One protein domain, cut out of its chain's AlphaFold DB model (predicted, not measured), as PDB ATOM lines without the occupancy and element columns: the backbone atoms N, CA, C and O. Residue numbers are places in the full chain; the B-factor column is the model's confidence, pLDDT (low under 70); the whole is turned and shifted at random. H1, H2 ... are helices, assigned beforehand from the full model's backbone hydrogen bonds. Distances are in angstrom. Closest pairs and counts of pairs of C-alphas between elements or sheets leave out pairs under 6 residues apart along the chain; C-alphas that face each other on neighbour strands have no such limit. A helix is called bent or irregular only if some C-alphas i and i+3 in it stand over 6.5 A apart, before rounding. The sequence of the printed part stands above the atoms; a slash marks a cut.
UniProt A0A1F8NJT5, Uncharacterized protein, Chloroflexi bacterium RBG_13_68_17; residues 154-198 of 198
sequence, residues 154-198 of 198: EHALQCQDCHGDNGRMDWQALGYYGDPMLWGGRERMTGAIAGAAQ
ATOM      1  N   GLU A 154      45.784  64.208 -77.596       95.94
ATOM      2  CA  GLU A 154      44.629  64.136 -76.690       95.94
ATOM      3  C   GLU A 154      43.799  65.431 -76.608       95.94
ATOM      4  O   GLU A 154      42.685  65.418 -76.090       95.94
ATOM      5  N   HIS A 155      44.324  66.547 -77.121       94.38
ATOM      6  CA  HIS A 155      43.652  67.847 -77.182       94.38
ATOM      7  C   HIS A 155      43.284  68.266 -78.610       94.38
ATOM      8  O   HIS A 155      42.839  69.395 -78.823       94.38
ATOM      9  N   ALA A 156      43.471  67.383 -79.595       94.94
ATOM     10  CA  ALA A 156      43.006  67.626 -80.952       94.94
ATOM     11  C   ALA A 156      41.475  67.749 -80.987       94.94
ATOM     12  O   ALA A 156      40.775  67.130 -80.181       94.94
ATOM     13  N   LEU A 157      40.964  68.519 -81.951       95.12
ATOM     14  CA  LEU A 157      39.525  68.635 -82.184       95.12
ATOM     15  C   LEU A 157      38.921  67.260 -82.450       95.12
ATOM     16  O   LEU A 157      39.432  66.497 -83.271       95.12
ATOM     17  N   GLN A 158      37.831  66.961 -81.759       96.00
ATOM     18  CA  GLN A 158      37.043  65.750 -81.935       96.00
ATOM     19  C   GLN A 158      35.808  66.049 -82.787       96.00
ATOM     20  O   GLN A 158      35.477  67.201 -83.053       96.00
ATOM     21  N   CYS A 159      35.079  65.012 -83.198       95.94
ATOM     22  CA  CYS A 159      33.921  65.152 -84.090       95.94
ATOM     23  C   CYS A 159      32.923  66.220 -83.601       95.94
ATOM     24  O   CYS A 159      32.484  67.069 -84.372       95.94
ATOM     25  N   GLN A 160      32.619  66.216 -82.301       95.75
ATOM     26  CA  GLN A 160      31.677  67.149 -81.679       95.75
ATOM     27  C   GLN A 160      32.183  68.598 -81.597       95.75
ATOM     28  O   GLN A 160      31.365  69.501 -81.463       95.75
ATOM     29  N   ASP A 161      33.497  68.842 -81.701       96.25
ATOM     30  CA  ASP A 161      34.030  70.208 -81.774       96.25
ATOM     31  C   ASP A 161      33.591  70.911 -83.062       96.25
ATOM     32  O   ASP A 161      33.509  72.132 -83.076       96.25
ATOM     33  N   CYS A 162      33.311  70.170 -84.137       96.50
ATOM     34  CA  CYS A 162      32.828  70.728 -85.403       96.50
ATOM     35  C   CYS A 162      31.326  70.487 -85.612       96.50
ATOM     36  O   CYS A 162      30.643  71.358 -86.140       96.50
ATOM     37  N   HIS A 163      30.833  69.316 -85.200       96.31
ATOM     38  CA  HIS A 163      29.493  68.808 -85.527       96.31
ATOM     39  C   HIS A 163      28.500  68.826 -84.351       96.31
ATOM     40  O   HIS A 163      27.408  68.268 -84.439       96.31
ATOM     41  N   GLY A 164      28.898  69.384 -83.205       93.94
ATOM     42  CA  GLY A 164      28.011  69.580 -82.056       93.94
ATOM     43  C   GLY A 164      27.199  70.872 -82.158       93.94
ATOM     44  O   GLY A 164      27.478  71.728 -82.993       93.94
ATOM     45  N   ASP A 165      26.240  71.049 -81.247       87.19
ATOM     46  CA  ASP A 165      25.323  72.205 -81.229       87.19
ATOM     47  C   ASP A 165      26.038  73.569 -81.163       87.19
ATOM     48  O   ASP A 165      25.532  74.558 -81.683       87.19
ATOM     49  N   ASN A 166      27.234  73.610 -80.566       85.69
ATOM     50  CA  ASN A 166      28.117  74.782 -80.516       85.69
ATOM     51  C   ASN A 166      29.438  74.505 -81.256       85.69
ATOM     52  O   ASN A 166      30.525  74.742 -80.724       85.69
ATOM     53  N   GLY A 167      29.339  73.916 -82.449       91.69
ATOM     54  CA  GLY A 167      30.485  73.588 -83.288       91.69
ATOM     55  C   GLY A 167      31.305  74.820 -83.688       91.69
ATOM     56  O   GLY A 167      30.794  75.928 -83.821       91.69
ATOM     57  N   ARG A 168      32.604  74.616 -83.911       94.25
ATOM     58  CA  ARG A 168      33.576  75.656 -84.286       94.25
ATOM     59  C   ARG A 168      33.418  76.180 -85.715       94.25
ATOM     60  O   ARG A 168      34.062  77.164 -86.062       94.25
ATOM     61  N   MET A 169      32.643  75.494 -86.553       95.56
ATOM     62  CA  MET A 169      32.550  75.769 -87.985       95.56
ATOM     63  C   MET A 169      31.266  76.528 -88.302       95.56
ATOM     64  O   MET A 169      30.170  76.009 -88.098       95.56
ATOM     65  N   ASP A 170      31.402  77.715 -88.887       95.31
ATOM     66  CA  ASP A 170      30.289  78.358 -89.579       95.31
ATOM     67  C   ASP A 170      30.122  77.703 -90.955       95.31
ATOM     68  O   ASP A 170      30.728  78.088 -91.958       95.31
ATOM     69  N   TRP A 171      29.325  76.637 -90.989       95.31
ATOM     70  CA  TRP A 171      29.121  75.849 -92.199       95.31
ATOM     71  C   TRP A 171      28.541  76.672 -93.352       95.31
ATOM     72  O   TRP A 171      28.926  76.444 -94.500       95.31
ATOM     73  N   GLN A 172      27.660  77.634 -93.064       93.50
ATOM     74  CA  GLN A 172      27.032  78.465 -94.091       93.50
ATOM     75  C   GLN A 172      28.029  79.464 -94.674       93.50
ATOM     76  O   GLN A 172      28.124  79.566 -95.898       93.50
ATOM     77  N   ALA A 173      28.836  80.121 -93.836       94.38
ATOM     78  CA  ALA A 173      29.922  80.984 -94.304       94.38
ATOM     79  C   ALA A 173      30.969  80.205 -95.122       94.38
ATOM     80  O   ALA A 173      31.522  80.719 -96.094       94.38
ATOM     81  N   LEU A 174      31.193  78.927 -94.795       95.75
ATOM     82  CA  LEU A 174      32.051  78.017 -95.562       95.75
ATOM     83  C   LEU A 174      31.403  77.483 -96.856       95.75
ATOM     84  O   LEU A 174      32.053  76.736 -97.596       95.75
ATOM     85  N   GLY A 175      30.155  77.857 -97.150       94.19
ATOM     86  CA  GLY A 175      29.434  77.502 -98.374       94.19
ATOM     87  C   GLY A 175      28.688  76.164 -98.334       94.19
ATOM     88  O   GLY A 175      28.203  75.709 -99.371       94.19
ATOM     89  N   TYR A 176      28.584  75.512 -97.175       94.12
ATOM     90  CA  TYR A 176      27.740  74.327 -96.998       94.12
ATOM     91  C   TYR A 176      26.279  74.724 -96.726       94.12
ATOM     92  O   TYR A 176      26.004  75.772 -96.151       94.12
ATOM     93  N   TYR A 177      25.318  73.855 -97.072       91.31
ATOM     94  CA  TYR A 177      23.903  74.072 -96.710       91.31
ATOM     95  C   TYR A 177      23.651  73.968 -95.197       91.31
ATOM     96  O   TYR A 177      22.673  74.500 -94.680       91.31
ATOM     97  N   GLY A 178      24.533  73.266 -94.493       91.88
ATOM     98  CA  GLY A 178      24.492  73.021 -93.062       91.88
ATOM     99  C   GLY A 178      25.612  72.057 -92.695       91.88
ATOM    100  O   GLY A 178      26.531  71.849 -93.486       91.88
ATOM    101  N   ASP A 179      25.512  71.439 -91.522       94.62
ATOM    102  CA  ASP A 179      26.506  70.471 -91.068       94.62
ATOM    103  C   ASP A 179      26.727  69.341 -92.111       94.62
ATOM    104  O   ASP A 179      25.787  68.589 -92.408       94.62
ATOM    105  N   PRO A 180      27.952  69.165 -92.647       94.25
ATOM    106  CA  PRO A 180      28.269  68.116 -93.614       94.25
ATOM    107  C   PRO A 180      27.992  66.687 -93.128       94.25
ATOM    108  O   PRO A 180      27.777  65.803 -93.958       94.25
ATOM    109  N   MET A 181      27.962  66.441 -91.817       93.62
ATOM    110  CA  MET A 181      27.582  65.151 -91.234       93.62
ATOM    111  C   MET A 181      26.111  64.806 -91.518       93.62
ATOM    112  O   MET A 181      25.766  63.634 -91.652       93.62
ATOM    113  N   LEU A 182      25.250  65.820 -91.648       91.44
ATOM    114  CA  LEU A 182      23.821  65.666 -91.940       91.44
ATOM    115  C   LEU A 182      23.517  65.850 -93.432       91.44
ATOM    116  O   LEU A 182      22.721  65.109 -94.012       91.44
ATOM    117  N   TRP A 183      24.153  66.836 -94.061       89.50
ATOM    118  CA  TRP A 183      23.827  67.278 -95.419       89.50
ATOM    119  C   TRP A 183      24.723  66.651 -96.496       89.50
ATOM    120  O   TRP A 183      24.318  66.544 -97.656       89.50
ATOM    121  N   GLY A 184      25.881  66.113 -96.113       87.75
ATOM    122  CA  GLY A 184      26.901  65.582 -97.014       87.75
ATOM    123  C   GLY A 184      28.009  66.594 -97.311       87.75
ATOM    124  O   GLY A 184      27.812  67.806 -97.248       87.75
ATOM    125  N   GLY A 185      29.197  66.076 -97.626       85.12
ATOM    126  CA  GLY A 185      30.393  66.879 -97.880       85.12
ATOM    127  C   GLY A 185      30.460  67.505 -99.277       85.12
ATOM    128  O   GLY A 185      29.516  67.457-100.067       85.12
ATOM    129  N   ARG A 186      31.640  68.054 -99.593       82.31
ATOM    130  CA  ARG A 186      31.964  68.799-100.823       82.31
ATOM    131  C   ARG A 186      31.433  68.162-102.114       82.31
ATOM    132  O   ARG A 186      30.836  68.863-102.923       82.31
ATOM    133  N   GLU A 187      31.600  66.854-102.300       75.44
ATOM    134  CA  GLU A 187      31.225  66.150-103.541       75.44
ATOM    135  C   GLU A 187      29.717  66.168-103.827       75.44
ATOM    136  O   GLU A 187      29.288  66.294-104.974       75.44
ATOM    137  N   ARG A 188      28.892  66.081-102.779       72.06
ATOM    138  CA  ARG A 188      27.432  66.104-102.920       72.06
ATOM    139  C   ARG A 188      26.929  67.507-103.265       72.06
ATOM    140  O   ARG A 188      25.944  67.656-103.982       72.06
ATOM    141  N   MET A 189      27.635  68.518-102.769       66.81
ATOM    142  CA  MET A 189      27.312  69.929-102.943       66.81
ATOM    143  C   MET A 189      27.699  70.432-104.337       66.81
ATOM    144  O   MET A 189      26.892  71.073-105.003       66.81
ATOM    145  N   THR A 190      28.891  70.089-104.833       62.44
ATOM    146  CA  THR A 190      29.330  70.480-106.185       62.44
ATOM    147  C   THR A 190      28.514  69.793-107.284       62.44
ATOM    148  O   THR A 190      28.204  70.422-108.296       62.44
ATOM    149  N   GLY A 191      28.076  68.547-107.064       57.62
ATOM    150  CA  GLY A 191      27.157  67.845-107.967       57.62
ATOM    151  C   GLY A 191      25.760  68.478-108.047       57.62
ATOM    152  O   GLY A 191      25.169  68.523-109.125       57.62
ATOM    153  N   ALA A 192      25.246  69.021-106.939       54.00
ATOM    154  CA  ALA A 192      23.958  69.718-106.912       54.00
ATOM    155  C   ALA A 192      23.999  71.065-107.662       54.00
ATOM    156  O   ALA A 192      23.055  71.399-108.375       54.00
ATOM    157  N   ILE A 193      25.111  71.805-107.564       53.50
ATOM    158  CA  ILE A 193      25.303  73.083-108.272       53.50
ATOM    159  C   ILE A 193      25.424  72.854-109.791       53.50
ATOM    160  O   ILE A 193      24.847  73.603-110.574       53.50
ATOM    161  N   ALA A 194      26.096  71.780-110.221       49.81
ATOM    162  CA  ALA A 194      26.201  71.414-111.639       49.81
ATOM    163  C   ALA A 194      24.873  70.915-112.251       49.81
ATOM    164  O   ALA A 194      24.657  71.053-113.457       49.81
ATOM    165  N   GLY A 195      23.981  70.342-111.434       43.09
ATOM    166  CA  GLY A 195      22.654  69.881-111.856       43.09
ATOM    167  C   GLY A 195      21.587  70.979-111.929       43.09
ATOM    168  O   GLY A 195      20.621  70.822-112.664       43.09
ATOM    169  N   ALA A 196      21.754  72.090-111.206       45.81
ATOM    170  CA  ALA A 196      20.827  73.229-111.227       45.81
ATOM    171  C   ALA A 196      21.073  74.217-112.387       45.81
ATOM    172  O   ALA A 196      20.283  75.134-112.595       45.81
ATOM    173  N   ALA A 197      22.169  74.038-113.131       43.31
ATOM    174  CA  ALA A 197      22.552  74.852-114.287       43.31
ATOM    175  C   ALA A 197      22.198  74.199-115.645       43.31
ATOM    176  O   ALA A 197      22.784  74.565-116.666       43.31
ATOM    177  N   GLN A 198      21.277  73.226-115.659       36.16
ATOM    178  CA  GLN A 198      20.762  72.543-116.856       36.16
ATOM    179  C   GLN A 198      19.256  72.746-117.010       36.16
ATOM    180  O   GLN A 198      18.544  72.654-115.987       36.16
TER     181      GLN A 198
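What this domain is: This is residues 154 to 198 of the 198 residues of an uncharacterized protein of Chloroflexi bacterium RBG_13_68_17 (UniProt A0A1F8NJT5). A loose, drawn-out chain with two short helices, H1 and H2, joined by a long winding loop, residues 164 to 179, which folds back so that the end of H1 comes near H2. Beyond H2 a longer helix, H3, leads away as an arm, and residues 190 to 198, of which 190 to 195 belong to H3, stick out at the end opposite Glu 154. The printed part has 45 residues with three named helices, in the order H1, H2, H3, and no named strand; its class is all helix, though under half of the residues, 19 of 45, are in named elements. It is loose, with a radius of gyration of the C-alphas of 12.9 A, and its C-alphas span 47 by 17 by 14 A.

Where its parts are: The printed part begins at Glu 154, with its C-alpha at (44.629, 64.136, -76.690). H1 is residues 159 to 163, 5.9 A from first to last C-alpha, and begins at C-alpha 159, (33.921, 65.152, -84.090). Residues 164 to 179 follow with no named element; their C-alphas lie 4 to 14 A from the mean of the C-alphas. H2 is residues 180 to 183, 4.9 A from first to last C-alpha. H3, the longest helix, is residues 186 to 195, 14.5 A from first to last C-alpha, and ends at C-alpha 195, (22.654, 69.881, -111.856).

How they stand to each other: H1 and H2 are close but not clearly touching, with 1 pair of C-alphas within 8 A. Their closest C-alphas are those of His 163 and Met 181, 7.0 A apart, and their centres are 11.6 A apart. H2 and H3 are only just apart, their closest C-alphas being 8.1 A from each other. H1 and H3 are apart. No helix is bent or irregular. In H1 and H3 every pair of O of residue i and N of residue i+4 is within hydrogen-bond range; H2, with four residues, is too short for such a pair, and its one pair of O of residue i and N of residue i+3 is not within range.

The domain as a whole: The two C-alphas farthest apart are those of Glu 154 and Gln 198, 47.5 A, and the outline is a rod. Without residues 190 to 198, which stand free, the body of 36 residues spans 32 by 17 by 13 A, with a radius of gyration of 10.4 A. The link from H1 to H2, 16 residues, is long, and the link from H2 to H3, 2 residues, is tight. The printed part has no cut and ends at residue 198, the chain's last residue. The mean pLDDT of the printed part is 82.9; residues 189 to 198 are under 70, and the mean of H3 is 62.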